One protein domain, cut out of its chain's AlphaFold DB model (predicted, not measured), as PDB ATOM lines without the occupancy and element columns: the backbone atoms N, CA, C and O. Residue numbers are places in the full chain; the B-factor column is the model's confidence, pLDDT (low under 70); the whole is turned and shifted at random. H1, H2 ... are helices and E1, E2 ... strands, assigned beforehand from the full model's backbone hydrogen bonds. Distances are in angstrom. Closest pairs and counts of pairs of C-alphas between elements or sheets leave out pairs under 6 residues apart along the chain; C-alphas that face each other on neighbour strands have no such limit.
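AT A GLANCE: This is residues 240 to 342 and 575 to 590 of the 1259 residues of an uncharacterized protein of Desulfurococcales archaeon (UniProt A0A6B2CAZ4). This is a sandwich of two sheets face to face: a large, strongly twisted sheet of five strands is covered on one face by a small sheet of three, E1, E3 and E6, whose strands cross it at 48 degrees. The one-turn helices H1 and H2 sit together at one end, grazing both sheets. The 119 printed residues hold, in order, E1 E2 H1 E3 E4 E5 E6 H2 E7 E8, and the class is mostly strand. The large sheet runs E2 E8 E7 E4 E5 and is mixed; the small one, E1 E3 E6, is antiparallel. The whole is compact, with a radius of gyration of the C-alphas of 13.5 A, and spans 39 by 29 by 24 A.

HOW THE PARTS SIT: Begin at E1, residues 240 to 245, an edge strand antiparallel to E3, residues 270 to 275; look for N 242 and O 273, 2.8 A apart and within hydrogen-bond range. On the other side of E3 is E6, residues 315 to 318, also antiparallel, with N 272 and O 317 at 2.8 A. In the large sheet, the edge strand E2, residues 254 to 256, is parallel to E8, residues 577 to 588, with N 587 and O 254 at 3.0 A. E8 bends by 77 degrees at residue 583 and is antiparallel to E7, residues 331 to 340, with N 579 and O 337 at 2.9 A. E7 is antiparallel to E4, residues 282 to 290, with N 336 and O 287 at 2.8 A. E4 and E5, residues 297 to 301, form a hairpin, with N 300 and O 286 at 2.8 A. Between the sheets, the closest C-alphas of E1 and E8 are those of Val 242 and Gln 584, 6.7 A apart. H1, residues 266 to 269, touches H2, residues 319 to 322, the closest C-alphas being those of Asp 268 and Ala 320 at 4.6 A. Both helices are too short for an O i to N i+4 pair; each has its one O i to N i+3 pair within range.

IN THESE COORDINATES: Find C-alpha 240 at (59.816, -10.768, 18.159); from there E1 runs 16.5 A to C-alpha 245. E3 is 16.3 A long, E4 24.3 A and E7 28.6 A. E8 begins at C-alpha 577, (61.363, -15.798, 30.868), and ends 26.1 A away at C-alpha 588, (39.054, -6.869, 20.668).

THE WHOLE: The farthest C-alphas, those of Ala 311 and Pro 590, are 39.5 A apart. Residues 343 to 574 are not printed, and C-alphas 342 and 575 are 11.4 A apart across this cut. The link from E5 to E6, residues 302 to 314, is long. Mean pLDDT of the printed part is 78.1; look for values under 70 at residues 253, 255 to 268, 292 to 296 and 320 to 327.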
ATOM      1  N   GLN A 240      60.993 -11.469  18.654       93.62
ATOM      2  CA  GLN A 240      59.816 -10.768  18.159       93.62
ATOM      3  C   GLN A 240      58.675 -11.766  18.019       93.62
ATOM      4  O   GLN A 240      58.784 -12.744  17.279       93.62
ATOM      5  N   ALA A 241      57.574 -11.516  18.718       93.19
ATOM      6  CA  ALA A 241      56.313 -12.184  18.435       93.19
ATOM      7  C   ALA A 241      55.501 -11.333  17.451       93.19
ATOM      8  O   ALA A 241      55.562 -10.108  17.506       93.19
ATOM      9  N   VAL A 242      54.744 -11.969  16.561       90.81
ATOM     10  CA  VAL A 242      53.831 -11.305  15.626       90.81
ATOM     11  C   VAL A 242      52.491 -12.026  15.637       90.81
ATOM     12  O   VAL A 242      52.435 -13.253  15.559       90.81
ATOM     13  N   ILE A 243      51.401 -11.271  15.741       87.75
ATOM     14  CA  ILE A 243      50.042 -11.822  15.669       87.75
ATOM     15  C   ILE A 243      49.653 -11.944  14.194       87.75
ATOM     16  O   ILE A 243      49.829 -10.992  13.437       87.75
ATOM     17  N   TYR A 244      49.142 -13.103  13.785       85.62
ATOM     18  CA  TYR A 244      48.687 -13.382  12.425       85.62
ATOM     19  C   TYR A 244      47.211 -13.782  12.402       85.62
ATOM     20  O   TYR A 244      46.747 -14.576  13.225       85.62
ATOM     21  N   ASP A 245      46.500 -13.231  11.425       81.88
ATOM     22  CA  ASP A 245      45.109 -13.507  11.105       81.88
ATOM     23  C   ASP A 245      45.033 -14.437   9.888       81.88
ATOM     24  O   ASP A 245      45.281 -14.018   8.755       81.88
ATOM     25  N   THR A 246      44.676 -15.705  10.105       75.81
ATOM     26  CA  THR A 246      44.658 -16.710   9.031       75.81
ATOM     27  C   THR A 246      43.531 -16.517   8.014       75.81
ATOM     28  O   THR A 246      43.591 -17.128   6.948       75.81
ATOM     29  N   ILE A 247      42.527 -15.677   8.306       71.94
ATOM     30  CA  ILE A 247      41.399 -15.392   7.403       71.94
ATOM     31  C   ILE A 247      41.608 -14.070   6.659       71.94
ATOM     32  O   ILE A 247      41.369 -14.012   5.455       71.94
ATOM     33  N   ALA A 248      42.081 -13.018   7.333       70.00
ATOM     34  CA  ALA A 248      42.398 -11.749   6.671       70.00
ATOM     35  C   ALA A 248      43.742 -11.779   5.916       70.00
ATOM     36  O   ALA A 248      43.981 -10.920   5.069       70.00
ATOM     37  N   GLY A 249      44.626 -12.736   6.223       76.81
ATOM     38  CA  GLY A 249      45.969 -12.824   5.645       76.81
ATOM     39  C   GLY A 249      46.917 -11.726   6.139       76.81
ATOM     40  O   GLY A 249      47.881 -11.385   5.451       76.81
ATOM     41  N   THR A 250      46.636 -11.132   7.302       76.12
ATOM     42  CA  THR A 250      47.337  -9.951   7.825       76.12
ATOM     43  C   THR A 250      48.115 -10.248   9.104       76.12
ATOM     44  O   THR A 250      47.708 -11.042   9.950       76.12
ATOM     45  N   TYR A 251      49.250  -9.567   9.247       80.81
ATOM     46  CA  TYR A 251      50.122  -9.615  10.418       80.81
ATOM     47  C   TYR A 251      50.036  -8.307  11.221       80.81
ATOM     48  O   TYR A 251      49.756  -7.240  10.667       80.81
ATOM     49  N   GLY A 252      50.346  -8.374  12.515       71.25
ATOM     50  CA  GLY A 252      50.453  -7.219  13.403       71.25
ATOM     51  C   GLY A 252      49.122  -6.847  14.049       71.25
ATOM     52  O   GLY A 252      48.658  -7.536  14.957       71.25
ATOM     53  N   ARG A 253      48.513  -5.731  13.623       68.75
ATOM     54  CA  ARG A 253      47.287  -5.202  14.250       68.75
ATOM     55  C   ARG A 253      46.033  -5.947  13.788       68.75
ATOM     56  O   ARG A 253      45.351  -5.509  12.860       68.75
ATOM     57  N   VAL A 254      45.722  -7.049  14.461       70.81
ATOM     58  CA  VAL A 254      44.553  -7.889  14.169       70.81
ATOM     59  C   VAL A 254      43.312  -7.404  14.936       70.81
ATOM     60  O   VAL A 254      43.409  -6.945  16.075       70.81
ATOM     61  N   TYR A 255      42.141  -7.505  14.298       69.19
ATOM     62  CA  TYR A 255      40.838  -7.124  14.859       69.19
ATOM     63  C   TYR A 255      39.955  -8.356  15.076       69.19
ATOM     64  O   TYR A 255      39.742  -9.130  14.141       69.19
ATOM     65  N   ALA A 256      39.399  -8.498  16.277       65.06
ATOM     66  CA  ALA A 256      38.522  -9.606  16.654       65.06
ATOM     67  C   ALA A 256      37.282  -9.111  17.406       65.06
ATOM     68  O   ALA A 256      37.319  -8.057  18.038       65.06
ATOM     69  N   ASN A 257      36.204  -9.894  17.368       60.22
ATOM     70  CA  ASN A 257      34.891  -9.529  17.909       60.22
ATOM     71  C   ASN A 257      34.453 -10.449  19.074       60.22
ATOM     72  O   ASN A 257      33.263 -10.656  19.294       60.22
ATOM     73  N   GLY A 258      35.410 -11.069  19.782       55.59
ATOM     74  CA  GLY A 258      35.221 -11.845  21.027       55.59
ATOM     75  C   GLY A 258      34.463 -13.184  20.923       55.59
ATOM     76  O   GLY A 258      34.543 -14.003  21.835       55.59
ATOM     77  N   ARG A 259      33.745 -13.413  19.822       61.16
ATOM     78  CA  ARG A 259      32.678 -14.412  19.675       61.16
ATOM     79  C   ARG A 259      33.168 -15.870  19.546       61.16
ATOM     80  O   ARG A 259      34.026 -16.163  18.713       61.16
ATOM     81  N   CYS A 260      32.545 -16.792  20.298       58.12
ATOM     82  CA  CYS A 260      32.899 -18.230  20.346       58.12
ATOM     83  C   CYS A 260      31.696 -19.218  20.408       58.12
ATOM     84  O   CYS A 260      31.890 -20.391  20.747       58.12
ATOM     85  N   ASP A 261      30.456 -18.772  20.151       52.88
ATOM     86  CA  ASP A 261      29.206 -19.499  20.479       52.88
ATOM     87  C   ASP A 261      28.573 -20.338  19.348       52.88
ATOM     88  O   ASP A 261      27.814 -21.257  19.646       52.88
ATOM     89  N   SER A 262      28.837 -20.044  18.068       45.78
ATOM     90  CA  SER A 262      28.203 -20.777  16.944       45.78
ATOM     91  C   SER A 262      28.874 -20.646  15.566       45.78
ATOM     92  O   SER A 262      28.597 -21.453  14.680       45.78
ATOM     93  N   LEU A 263      29.775 -19.680  15.374       49.97
ATOM     94  CA  LEU A 263      30.649 -19.570  14.195       49.97
ATOM     95  C   LEU A 263      32.077 -20.029  14.544       49.97
ATOM     96  O   LEU A 263      32.367 -20.310  15.707       49.97
ATOM     97  N   VAL A 264      32.963 -20.107  13.541       48.50
ATOM     98  CA  VAL A 264      34.412 -20.301  13.751       48.50
ATOM     99  C   VAL A 264      34.897 -19.249  14.750       48.50
ATOM    100  O   VAL A 264      34.619 -18.065  14.558       48.50
ATOM    101  N   CYS A 265      35.575 -19.664  15.822       55.22
ATOM    102  CA  CYS A 265      36.000 -18.723  16.853       55.22
ATOM    103  C   CYS A 265      37.124 -17.857  16.279       55.22
ATOM    104  O   CYS A 265      37.996 -18.373  15.578       55.22
ATOM    105  N   ASP A 266      37.204 -16.575  16.643       58.44
ATOM    106  CA  ASP A 266      38.352 -15.757  16.218       58.44
ATOM    107  C   ASP A 266      39.682 -16.379  16.690       58.44
ATOM    108  O   ASP A 266      40.678 -16.345  15.977       58.44
ATOM    109  N   GLN A 267      39.676 -17.085  17.824       58.88
ATOM    110  CA  GLN A 267      40.808 -17.870  18.335       58.88
ATOM    111  C   GLN A 267      41.276 -19.013  17.411       58.88
ATOM    112  O   GLN A 267      42.449 -19.386  17.459       58.88
ATOM    113  N   ASP A 268      40.388 -19.567  16.579       62.03
ATOM    114  CA  ASP A 268      40.726 -20.578  15.566       62.03
ATOM    115  C   ASP A 268      41.460 -19.943  14.369       62.03
ATOM    116  O   ASP A 268      42.271 -20.583  13.693       62.03
ATOM    117  N   ARG A 269      41.203 -18.646  14.163       72.69
ATOM    118  CA  ARG A 269      41.770 -17.754  13.148       72.69
ATOM    119  C   ARG A 269      43.068 -17.061  13.607       72.69
ATOM    120  O   ARG A 269      43.852 -16.648  12.754       72.69
ATOM    121  N   ILE A 270      43.343 -16.963  14.913       78.31
ATOM    122  CA  ILE A 270      44.582 -16.353  15.433       78.31
ATOM    123  C   ILE A 270      45.717 -17.366  15.596       78.31
ATOM    124  O   ILE A 270      45.614 -18.381  16.296       78.31
ATOM    125  N   GLN A 271      46.862 -17.006  15.022       86.06
ATOM    126  CA  GLN A 271      48.154 -17.625  15.288       86.06
ATOM    127  C   GLN A 271      49.135 -16.574  15.812       86.06
ATOM    128  O   GLN A 271      49.128 -15.427  15.371       86.06
ATOM    129  N   VAL A 272      50.001 -16.960  16.744       90.06
ATOM    130  CA  VAL A 272      51.128 -16.137  17.194       90.06
ATOM    131  C   VAL A 272      52.405 -16.752  16.638       90.06
ATOM    132  O   VAL A 272      52.775 -17.872  16.993       90.06
ATOM    133  N   TYR A 273      53.051 -16.017  15.740       92.81
ATOM    134  CA  TYR A 273      54.332 -16.369  15.146       92.81
ATOM    135  C   TYR A 273      55.439 -15.836  16.049       92.81
ATOM    136  O   TYR A 273      55.455 -14.658  16.401       92.81
ATOM    137  N   LEU A 274      56.361 -16.701  16.442       95.19
ATOM    138  CA  LEU A 274      57.519 -16.365  17.254       95.19
ATOM    139  C   LEU A 274      58.756 -16.401  16.366       95.19
ATOM    140  O   LEU A 274      58.969 -17.397  15.686       95.19
ATOM    141  N   TYR A 275      59.577 -15.354  16.399       95.19
ATOM    142  CA  TYR A 275      60.849 -15.265  15.685       95.19
ATOM    143  C   TYR A 275      61.961 -14.852  16.649       95.19
ATOM    144  O   TYR A 275      61.756 -13.969  17.482       95.19
ATOM    145  N   GLY A 276      63.164 -15.411  16.506       93.69
ATOM    146  CA  GLY A 276      64.326 -14.964  17.283       93.69
ATOM    147  C   GLY A 276      64.205 -15.188  18.785       93.69
ATOM    148  O   GLY A 276      64.758 -14.423  19.563       93.69
ATOM    149  N   PHE A 277      63.477 -16.214  19.217       94.56
ATOM    150  CA  PHE A 277      63.478 -16.647  20.613       94.56
ATOM    151  C   PHE A 277      64.661 -17.598  20.892       94.56
ATOM    152  O   PHE A 277      65.376 -17.989  19.963       94.56
ATOM    153  N   PRO A 278      64.903 -17.996  22.155       91.25
ATOM    154  CA  PRO A 278      65.788 -19.119  22.456       91.25
ATOM    155  C   PRO A 278      65.363 -20.381  21.676       91.25
ATOM    156  O   PRO A 278      64.168 -20.685  21.660       91.25
ATOM    157  N   PRO A 279      66.282 -21.124  21.031       90.94
ATOM    158  CA  PRO A 279      65.956 -22.293  20.215       90.94
ATOM    159  C   PRO A 279      65.647 -23.529  21.072       90.94
ATOM    160  O   PRO A 279      66.010 -23.588  22.252       90.94
ATOM    161  N   SER A 280      64.975 -24.525  20.485       88.94
ATOM    162  CA  SER A 280      64.554 -25.792  21.125       88.94
ATOM    163  C   SER A 280      63.727 -25.647  22.418       88.94
ATOM    164  O   SER A 280      63.537 -26.619  23.156       88.94
ATOM    165  N   SER A 281      63.275 -24.436  22.741       89.69
ATOM    166  CA  SER A 281      62.780 -24.033  24.060       89.69
ATOM    167  C   SER A 281      61.258 -24.073  24.092       89.69
ATOM    168  O   SER A 281      60.604 -23.699  23.120       89.69
ATOM    169  N   SER A 282      60.671 -24.547  25.189       90.50
ATOM    170  CA  SER A 282      59.218 -24.707  25.266       90.50
ATOM    171  C   SER A 282      58.512 -23.391  25.563       90.50
ATOM    172  O   SER A 282      59.040 -22.520  26.257       90.50
ATOM    173  N   VAL A 283      57.297 -23.256  25.031       91.38
ATOM    174  CA  VAL A 283      56.451 -22.069  25.189       91.38
ATOM    175  C   VAL A 283      55.219 -22.444  26.019       91.38
ATOM    176  O   VAL A 283      54.139 -22.624  25.461       91.38
ATOM    177  N   PRO A 284      55.354 -22.634  27.347       88.44
ATOM    178  CA  PRO A 284      54.255 -23.099  28.197       88.44
ATOM    179  C   PRO A 284      53.043 -22.155  28.223       88.44
ATOM    180  O   PRO A 284      51.935 -22.606  28.516       88.44
ATOM    181  N   GLN A 285      53.229 -20.858  27.950       89.81
ATOM    182  CA  GLN A 285      52.148 -19.874  28.003       89.81
ATOM    183  C   GLN A 285      52.393 -18.673  27.072       89.81
ATOM    184  O   GLN A 285      53.493 -18.125  27.020       89.81
ATOM    185  N   ILE A 286      51.335 -18.187  26.423       89.25
ATOM    186  CA  ILE A 286      51.229 -16.795  25.956       89.25
ATOM    187  C   ILE A 286      50.149 -16.114  26.795       89.25
ATOM    188  O   ILE A 286      49.131 -16.718  27.109       89.25
ATOM    189  N   GLN A 287      50.348 -14.855  27.162       88.38
ATOM    190  CA  GLN A 287      49.358 -14.035  27.851       88.38
ATOM    191  C   GLN A 287      49.013 -12.820  26.992       88.38
ATOM    192  O   GLN A 287      49.910 -12.136  26.507       88.38
ATOM    193  N   PHE A 288      47.725 -12.542  26.816       85.50
ATOM    194  CA  PHE A 288      47.233 -11.307  26.211       85.50
ATOM    195  C   PHE A 288      46.812 -10.373  27.352       85.50
ATOM    196  O   PHE A 288      45.937 -10.721  28.148       85.50
ATOM    197  N   VAL A 289      47.455  -9.209  27.452       84.81
ATOM    198  CA  VAL A 289      47.288  -8.239  28.545       84.81
ATOM    199  C   VAL A 289      46.502  -7.030  28.052       84.81
ATOM    200  O   VAL A 289      46.942  -6.334  27.137       84.81
ATOM    201  N   ASN A 290      45.350  -6.761  28.666       79.25
ATOM    202  CA  ASN A 290      44.492  -5.644  28.287       79.25
ATOM    203  C   ASN A 290      45.075  -4.300  28.751       79.25
ATOM    204  O   ASN A 290      45.163  -4.028  29.954       79.25
ATOM    205  N   ARG A 291      45.427  -3.439  27.792       75.88
ATOM    206  CA  ARG A 291      46.010  -2.114  28.035       75.88
ATOM    207  C   ARG A 291      44.996  -1.090  28.553       75.88
ATOM    208  O   ARG A 291      45.373  -0.206  29.317       75.88
ATOM    209  N   ASN A 292      43.731  -1.204  28.149       64.56
ATOM    210  CA  ASN A 292      42.710  -0.179  28.397       64.56
ATOM    211  C   ASN A 292      42.041  -0.319  29.774       64.56
ATOM    212  O   ASN A 292      41.572   0.672  30.324       64.56
ATOM    213  N   TYR A 293      42.027  -1.531  30.338       55.56
ATOM    214  CA  TYR A 293      41.358  -1.865  31.603       55.56
ATOM    215  C   TYR A 293      42.357  -2.369  32.666       55.56
ATOM    216  O   TYR A 293      42.130  -3.369  33.345       55.56
ATOM    217  N   THR A 294      43.506  -1.690  32.766       51.69
ATOM    218  CA  THR A 294      44.517  -1.836  33.836       51.69
ATOM    219  C   THR A 294      45.077  -3.251  34.090       51.69
ATOM    220  O   THR A 294      45.476  -3.551  35.213       51.69
ATOM    221  N   GLY A 295      45.181  -4.107  33.063       54.34
ATOM    222  CA  GLY A 295      45.919  -5.380  33.159       54.34
ATOM    223  C   GLY A 295      45.078  -6.643  33.382       54.34
ATOM    224  O   GLY A 295      45.504  -7.553  34.095       54.34
ATOM    225  N   VAL A 296      43.895  -6.739  32.765       68.50
ATOM    226  CA  VAL A 296      43.190  -8.030  32.640       68.50
ATOM    227  C   VAL A 296      44.004  -8.969  31.743       68.50
ATOM    228  O   VAL A 296      44.303  -8.634  30.597       68.50
ATOM    229  N   ASN A 297      44.347 -10.146  32.269       76.38
ATOM    230  CA  ASN A 297      45.252 -11.107  31.641       76.38
ATOM    231  C   ASN A 297      44.504 -12.353  31.153       76.38
ATOM    232  O   ASN A 297      43.941 -13.091  31.964       76.38
ATOM    233  N   TYR A 298      44.561 -12.626  29.851       77.44
ATOM    234  CA  TYR A 298      44.061 -13.863  29.249       77.44
ATOM    235  C   TYR A 298      45.246 -14.786  28.958       77.44
ATOM    236  O   TYR A 298      46.046 -14.522  28.061       77.44
ATOM    237  N   ASN A 299      45.384 -15.844  29.759       84.44
ATOM    238  CA  ASN A 299      46.482 -16.804  29.660       84.44
ATOM    239  C   ASN A 299      46.091 -17.966  28.738       84.44
ATOM    240  O   ASN A 299      45.176 -18.721  29.053       84.44
ATOM    241  N   PHE A 300      46.835 -18.154  27.655       83.50
ATOM    242  CA  PHE A 300      46.770 -19.309  26.768       83.50
ATOM    243  C   PHE A 300      47.910 -20.260  27.125       83.50
ATOM    244  O   PHE A 300      49.074 -19.966  26.857       83.50
ATOM    245  N   THR A 301      47.587 -21.375  27.776       85.94
ATOM    246  CA  THR A 301      48.553 -22.420  28.137       85.94
ATOM    247  C   THR A 301      48.706 -23.446  27.022       85.94
ATOM    248  O   THR A 301      47.721 -23.823  26.389       85.94
ATOM    249  N   PHE A 302      49.925 -23.943  26.828       84.19
ATOM    250  CA  PHE A 302      50.264 -24.929  25.802       84.19
ATOM    251  C   PHE A 302      51.044 -26.100  26.410       84.19
ATOM    252  O   PHE A 302      51.764 -25.927  27.392       84.19
ATOM    253  N   ASP A 303      50.939 -27.290  25.809       83.50
ATOM    254  CA  ASP A 303      51.765 -28.439  26.201       83.50
ATOM    255  C   ASP A 303      53.258 -28.151  25.924       83.50
ATOM    256  O   ASP A 303      53.629 -28.007  24.751       83.50
ATOM    257  N   PRO A 304      54.136 -28.122  26.949       79.75
ATOM    258  CA  PRO A 304      55.560 -27.850  26.770       79.75
ATOM    259  C   PRO A 304      56.327 -28.959  26.038       79.75
ATOM    260  O   PRO A 304      57.481 -28.740  25.669       79.75
ATOM    261  N   ALA A 305      55.755 -30.156  25.851       78.19
ATOM    262  CA  ALA A 305      56.400 -31.228  25.098       78.19
ATOM    263  C   ALA A 305      56.319 -30.992  23.581       78.19
ATOM    264  O   ALA A 305      57.340 -31.152  22.900       78.19
ATOM    265  N   THR A 306      55.148 -30.578  23.081       82.19
ATOM    266  CA  THR A 306      54.866 -30.323  21.655       82.19
ATOM    267  C   THR A 306      55.026 -28.865  21.216       82.19
ATOM    268  O   THR A 306      55.357 -28.631  20.056       82.19
ATOM    269  N   ASN A 307      54.843 -27.882  22.104       86.69
ATOM    270  CA  ASN A 307      54.914 -26.456  21.758       86.69
ATOM    271  C   ASN A 307      56.290 -25.891  22.133       86.69
ATOM    272  O   ASN A 307      56.533 -25.468  23.268       86.69
ATOM    273  N   LYS A 308      57.207 -25.928  21.163       91.38
ATOM    274  CA  LYS A 308      58.600 -25.480  21.284       91.38
ATOM    275  C   LYS A 308      59.004 -24.626  20.093       91.38
ATOM    276  O   LYS A 308      58.451 -24.782  19.006       91.38
ATOM    277  N   THR A 309      60.007 -23.783  20.299       93.44
ATOM    278  CA  THR A 309      60.792 -23.214  19.205       93.44
ATOM    279  C   THR A 309      61.655 -24.282  18.539       93.44
ATOM    280  O   THR A 309      62.083 -25.250  19.174       93.44
ATOM    281  N   ASP A 310      61.919 -24.106  17.250       93.00
ATOM    282  CA  ASP A 310      62.859 -24.917  16.481       93.00
ATOM    283  C   ASP A 310      64.329 -24.508  16.747       93.00
ATOM    284  O   ASP A 310      64.641 -23.772  17.689       93.00
ATOM    285  N   ALA A 311      65.258 -24.982  15.912       91.31
ATOM    286  CA  ALA A 311      66.674 -24.606  15.978       91.31
ATOM    287  C   ALA A 311      66.944 -23.115  15.666       91.31
ATOM    288  O   ALA A 311      68.014 -22.609  16.001       91.31
ATOM    289  N   ASN A 312      65.977 -22.416  15.067       92.50
ATOM    290  CA  ASN A 312      66.033 -21.013  14.669       92.50
ATOM    291  C   ASN A 312      65.289 -20.083  15.633       92.50
ATOM    292  O   ASN A 312      65.108 -18.902  15.339       92.50
ATOM    293  N   GLY A 313      64.842 -20.587  16.788       92.44
ATOM    294  CA  GLY A 313      64.046 -19.776  17.707       92.44
ATOM    295  C   GLY A 313      62.667 -19.419  17.148       92.44
ATOM    296  O   GLY A 313      62.076 -18.437  17.604       92.44
ATOM    297  N   TYR A 314      62.182 -20.175  16.159       95.38
ATOM    298  CA  TYR A 314      60.919 -19.954  15.468       95.38
ATOM    299  C   TYR A 314      59.833 -20.927  15.944       95.38
ATOM    300  O   TYR A 314      60.104 -22.103  16.189       95.38
ATOM    301  N   ALA A 315      58.597 -20.444  16.080       94.19
ATOM    302  CA  ALA A 315      57.420 -21.268  16.370       94.19
ATOM    303  C   ALA A 315      56.137 -20.618  15.835       94.19
ATOM    304  O   ALA A 315      56.057 -19.398  15.718       94.19
ATOM    305  N   VAL A 316      55.097 -21.422  15.598       91.81
ATOM    306  CA  VAL A 316      53.738 -20.935  15.311       91.81
ATOM    307  C   VAL A 316      52.773 -21.543  16.321       91.81
ATOM    308  O   VAL A 316      52.646 -22.764  16.410       91.81
ATOM    309  N   LEU A 317      52.096 -20.691  17.089       88.44
ATOM    310  CA  LEU A 317      51.233 -21.093  18.197       88.44
ATOM    311  C   LEU A 317      49.785 -20.697  17.897       88.44
ATOM    312  O   LEU A 317      49.443 -19.518  17.845       88.44
ATOM    313  N   SER A 318      48.932 -21.695  17.668       81.00
ATOM    314  CA  SER A 318      47.505 -21.510  17.369       81.00
ATOM    315  C   SER A 318      46.692 -21.464  18.661       81.00
ATOM    316  O   SER A 318      46.719 -22.423  19.438       81.00
ATOM    317  N   LEU A 319      45.950 -20.373  18.886       74.06
ATOM    318  CA  LEU A 319      45.203 -20.180  20.137       74.06
ATOM    319  C   LEU A 319      44.072 -21.210  20.307       74.06
ATOM    320  O   LEU A 319      43.801 -21.624  21.436       74.06
ATOM    321  N   ALA A 320      43.519 -21.718  19.200       64.81
ATOM    322  CA  ALA A 320      42.608 -22.868  19.125       64.81
ATOM    323  C   ALA A 320      43.015 -24.054  20.020       64.81
ATOM    324  O   ALA A 320      42.182 -24.708  20.648       64.81
ATOM    325  N   ARG A 321      44.323 -24.348  20.088       56.62
ATOM    326  CA  ARG A 321      44.868 -25.530  20.778       56.62
ATOM    327  C   ARG A 321      45.071 -25.338  22.283       56.62
ATOM    328  O   ARG A 321      45.452 -26.288  22.956       56.62
ATOM    329  N   SER A 322      44.801 -24.145  22.816       56.44
ATOM    330  CA  SER A 322      44.931 -23.839  24.250       56.44
ATOM    331  C   SER A 322      43.838 -24.465  25.132       56.44
ATOM    332  O   SER A 322      43.944 -24.436  26.355       56.44
ATOM    333  N   GLY A 323      42.760 -24.987  24.531       50.44
ATOM    334  CA  GLY A 323      41.597 -25.536  25.242       50.44
ATOM    335  C   GLY A 323      40.683 -24.486  25.891       50.44
ATOM    336  O   GLY A 323      39.624 -24.837  26.408       50.44
ATOM    337  N   LEU A 324      41.052 -23.204  25.844       50.53
ATOM    338  CA  LEU A 324      40.328 -22.110  26.483       50.53
ATOM    339  C   LEU A 324      39.551 -21.304  25.439       50.53
ATOM    340  O   LEU A 324      40.123 -20.455  24.758       50.53
ATOM    341  N   ARG A 325      38.234 -21.532  25.345       53.75
ATOM    342  CA  ARG A 325      37.319 -20.629  24.626       53.75
ATOM    343  C   ARG A 325      37.215 -19.312  25.398       53.75
ATOM    344  O   ARG A 325      36.405 -19.206  26.315       53.75
ATOM    345  N   THR A 326      38.065 -18.332  25.091       52.78
ATOM    346  CA  THR A 326      38.108 -17.062  25.828       52.78
ATOM    347  C   THR A 326      37.265 -16.012  25.129       52.78
ATOM    348  O   THR A 326      37.681 -15.427  24.130       52.78
ATOM    349  N   ASN A 327      36.110 -15.742  25.721       61.19
ATOM    350  CA  ASN A 327      35.245 -14.618  25.402       61.19
ATOM    351  C   ASN A 327      35.933 -13.329  25.905       61.19
ATOM    352  O   ASN A 327      35.758 -12.926  27.053       61.19
ATOM    353  N   MET A 328      36.869 -12.780  25.125       70.62
ATOM    354  CA  MET A 328      37.748 -11.695  25.586       70.62
ATOM    355  C   MET A 328      36.993 -10.368  25.696       70.62
ATOM    356  O   MET A 328      36.259 -10.005  24.785       70.62
ATOM    357  N   SER A 329      37.226  -9.628  26.783       70.56
ATOM    358  CA  SER A 329      36.679  -8.283  27.003       70.56
ATOM    359  C   SER A 329      37.246  -7.273  26.001       70.56
ATOM    360  O   SER A 329      38.287  -7.509  25.383       70.56
ATOM    361  N   ALA A 330      36.578  -6.133  25.860       71.81
ATOM    362  CA  ALA A 330      36.963  -5.046  24.965       71.81
ATOM    363  C   ALA A 330      38.415  -4.601  25.167       71.81
ATOM    364  O   ALA A 330      38.919  -4.602  26.289       71.81
ATOM    365  N   GLY A 331      39.049  -4.080  24.120       75.00
ATOM    366  CA  GLY A 331      40.247  -3.255  24.255       75.00
ATOM    367  C   GLY A 331      41.469  -3.758  23.501       75.00
ATOM    368  O   GLY A 331      41.429  -4.723  22.739       75.00
ATOM    369  N   ASP A 332      42.551  -3.011  23.684       78.62
ATOM    370  CA  ASP A 332      43.817  -3.156  22.972       78.62
ATOM    371  C   ASP A 332      44.744  -4.067  23.794       78.62
ATOM    372  O   ASP A 332      45.163  -3.708  24.898       78.62
ATOM    373  N   TYR A 333      45.019  -5.276  23.300       82.69
ATOM    374  CA  TYR A 333      45.826  -6.273  24.004       82.69
ATOM    375  C   TYR A 333      47.245  -6.330  23.459       82.69
ATOM    376  O   TYR A 333      47.426  -6.525  22.257       82.69
ATOM    377  N   TYR A 334      48.237  -6.265  24.349       86.94
ATOM    378  CA  TYR A 334      49.611  -6.636  24.014       86.94
ATOM    379  C   TYR A 334      49.919  -8.064  24.461       86.94
ATOM    380  O   TYR A 334      49.335  -8.568  25.423       86.94
ATOM    381  N   ILE A 335      50.844  -8.726  23.766       89.00
ATOM    382  CA  ILE A 335      51.203 -10.120  24.051       89.00
ATOM    383  C   ILE A 335      52.464 -10.230  24.910       89.00
ATOM    384  O   ILE A 335      53.435  -9.495  24.730       89.00
ATOM    385  N   VAL A 336      52.447 -11.184  25.840       91.88
ATOM    386  CA  VAL A 336      53.576 -11.588  26.680       91.88
ATOM    387  C   VAL A 336      53.823 -13.074  26.465       91.88
ATOM    388  O   VAL A 336      52.994 -13.911  26.822       91.88
ATOM    389  N   VAL A 337      54.962 -13.414  25.871       93.25
ATOM    390  CA  VAL A 337      55.342 -14.805  25.590       93.25
ATOM    391  C   VAL A 337      56.198 -15.324  26.738       93.25
ATOM    392  O   VAL A 337      57.214 -14.713  27.062       93.25
ATOM    393  N   TYR A 338      55.806 -16.440  27.354       92.31
ATOM    394  CA  TYR A 338      56.583 -17.106  28.397       92.31
ATOM    395  C   TYR A 338      57.345 -18.281  27.791       92.31
ATOM    396  O   TYR A 338      56.740 -19.239  27.313       92.31
ATOM    397  N   ILE A 339      58.673 -18.216  27.849       90.25
ATOM    398  CA  ILE A 339      59.575 -19.287  27.418       90.25
ATOM    399  C   ILE A 339      60.121 -20.007  28.648       90.25
ATOM    400  O   ILE A 339      60.571 -19.364  29.595       90.25
ATOM    401  N   ALA A 340      60.158 -21.336  28.605       85.94
ATOM    402  CA  ALA A 340      61.016 -22.147  29.458       85.94
ATOM    403  C   ALA A 340      62.244 -22.585  28.626       85.94
ATOM    404  O   ALA A 340      62.106 -23.423  27.728       85.94
ATOM    405  N   PRO A 341      63.436 -21.993  28.859       79.50
ATOM    406  CA  PRO A 341      64.639 -22.296  28.088       79.50
ATOM    407  C   PRO A 341      64.995 -23.787  28.060       79.50
ATOM    408  O   PRO A 341      64.970 -24.463  29.091       79.50
ATOM    409  N   ALA A 342      65.386 -24.278  26.885       80.94
ATOM    410  CA  ALA A 342      65.883 -25.637  26.703       80.94
ATOM    411  C   ALA A 342      67.094 -25.933  27.620       80.94
ATOM    412  O   ALA A 342      67.935 -25.050  27.808       80.94
ATOM    413  N   THR A 575      62.842 -21.150  36.013       79.12
ATOM    414  CA  THR A 575      62.020 -19.947  35.838       79.12
ATOM    415  C   THR A 575      61.662 -19.751  34.366       79.12
ATOM    416  O   THR A 575      62.456 -20.047  33.466       79.12
ATOM    417  N   TRP A 576      60.451 -19.248  34.115       83.62
ATOM    418  CA  TRP A 576      60.018 -18.840  32.778       83.62
ATOM    419  C   TRP A 576      60.465 -17.402  32.508       83.62
ATOM    420  O   TRP A 576      60.267 -16.522  33.345       83.62
ATOM    421  N   THR A 577      61.034 -17.150  31.333       87.06
ATOM    422  CA  THR A 577      61.363 -15.798  30.868       87.06
ATOM    423  C   THR A 577      60.167 -15.231  30.111       87.06
ATOM    424  O   THR A 577      59.716 -15.835  29.138       87.06
ATOM    425  N   SER A 578      59.644 -14.088  30.555       90.44
ATOM    426  CA  SER A 578      58.555 -13.372  29.886       90.44
ATOM    427  C   SER A 578      59.088 -12.301  28.932       90.44
ATOM    428  O   SER A 578      59.938 -11.490  29.294       90.44
ATOM    429  N   TYR A 579      58.543 -12.271  27.717       92.25
ATOM    430  CA  TYR A 579      58.876 -11.303  26.673       92.25
ATOM    431  C   TYR A 579      57.617 -10.494  26.305       92.25
ATOM    432  O   TYR A 579      56.719 -11.058  25.676       92.25
ATOM    433  N   PRO A 580      57.497  -9.220  26.734       91.25
ATOM    434  CA  PRO A 580      56.342  -8.366  26.447       91.25
ATOM    435  C   PRO A 580      56.522  -7.551  25.154       91.25
ATOM    436  O   PRO A 580      57.484  -6.796  25.014       91.25
ATOM    437  N   PHE A 581      55.557  -7.633  24.236       90.19
ATOM    438  CA  PHE A 581      55.597  -6.976  22.922       90.19
ATOM    439  C   PHE A 581      54.593  -5.821  22.850       90.19
ATOM    440  O   PHE A 581      53.508  -5.943  22.288       90.19
ATOM    441  N   LEU A 582      54.954  -4.684  23.454       81.81
ATOM    442  CA  LEU A 582      54.057  -3.536  23.669       81.81
ATOM    443  C   LEU A 582      53.573  -2.816  22.395       81.81
ATOM    444  O   LEU A 582      52.692  -1.971  22.507       81.81
ATOM    445  N   ASN A 583      54.139  -3.105  21.219       74.38
ATOM    446  CA  ASN A 583      53.697  -2.592  19.913       74.38
ATOM    447  C   ASN A 583      52.922  -3.627  19.073       74.38
ATOM    448  O   ASN A 583      52.522  -3.327  17.951       74.38
ATOM    449  N   GLN A 584      52.723  -4.844  19.584       78.06
ATOM    450  CA  GLN A 584      51.886  -5.862  18.953       78.06
ATOM    451  C   GLN A 584      50.500  -5.824  19.577       78.06
ATOM    452  O   GLN A 584      50.359  -6.072  20.769       78.06
ATOM    453  N   TYR A 585      49.494  -5.499  18.765       79.25
ATOM    454  CA  TYR A 585      48.161  -5.154  19.247       79.25
ATOM    455  C   TYR A 585      47.089  -6.073  18.671       79.25
ATOM    456  O   TYR A 585      46.824  -6.064  17.469       79.25
ATOM    457  N   TYR A 586      46.414  -6.804  19.548       78.88
ATOM    458  CA  TYR A 586      45.165  -7.488  19.241       78.88
ATOM    459  C   TYR A 586      44.014  -6.635  19.768       78.88
ATOM    460  O   TYR A 586      43.834  -6.523  20.979       78.88
ATOM    461  N   LEU A 587      43.266  -5.984  18.876       78.06
ATOM    462  CA  LEU A 587      42.145  -5.135  19.277       78.06
ATOM    463  C   LEU A 587      40.859  -5.960  19.283       78.06
ATOM    464  O   LEU A 587      40.283  -6.230  18.224       78.06
ATOM    465  N   VAL A 588      40.390  -6.303  20.483       75.44
ATOM    466  CA  VAL A 588      39.054  -6.869  20.668       75.44
ATOM    467  C   VAL A 588      38.043  -5.731  20.669       75.44
ATOM    468  O   VAL A 588      38.134  -4.792  21.465       75.44
ATOM    469  N   ARG A 589      37.078  -5.809  19.758       74.00
ATOM    470  CA  ARG A 589      35.929  -4.911  19.697       74.00
ATOM    471  C   ARG A 589      34.711  -5.624  20.285       74.00
ATOM    472  O   ARG A 589      34.476  -6.777  19.924       74.00
ATOM    473  N   PRO A 590      33.916  -4.950  21.127       75.19
ATOM    474  CA  PRO A 590      32.592  -5.435  21.450       75.19
ATOM    475  C   PRO A 590      31.720  -5.620  20.205       75.19
ATOM    476  O   PRO A 590      31.893  -4.948  19.186       75.19
TER     477      PRO A 590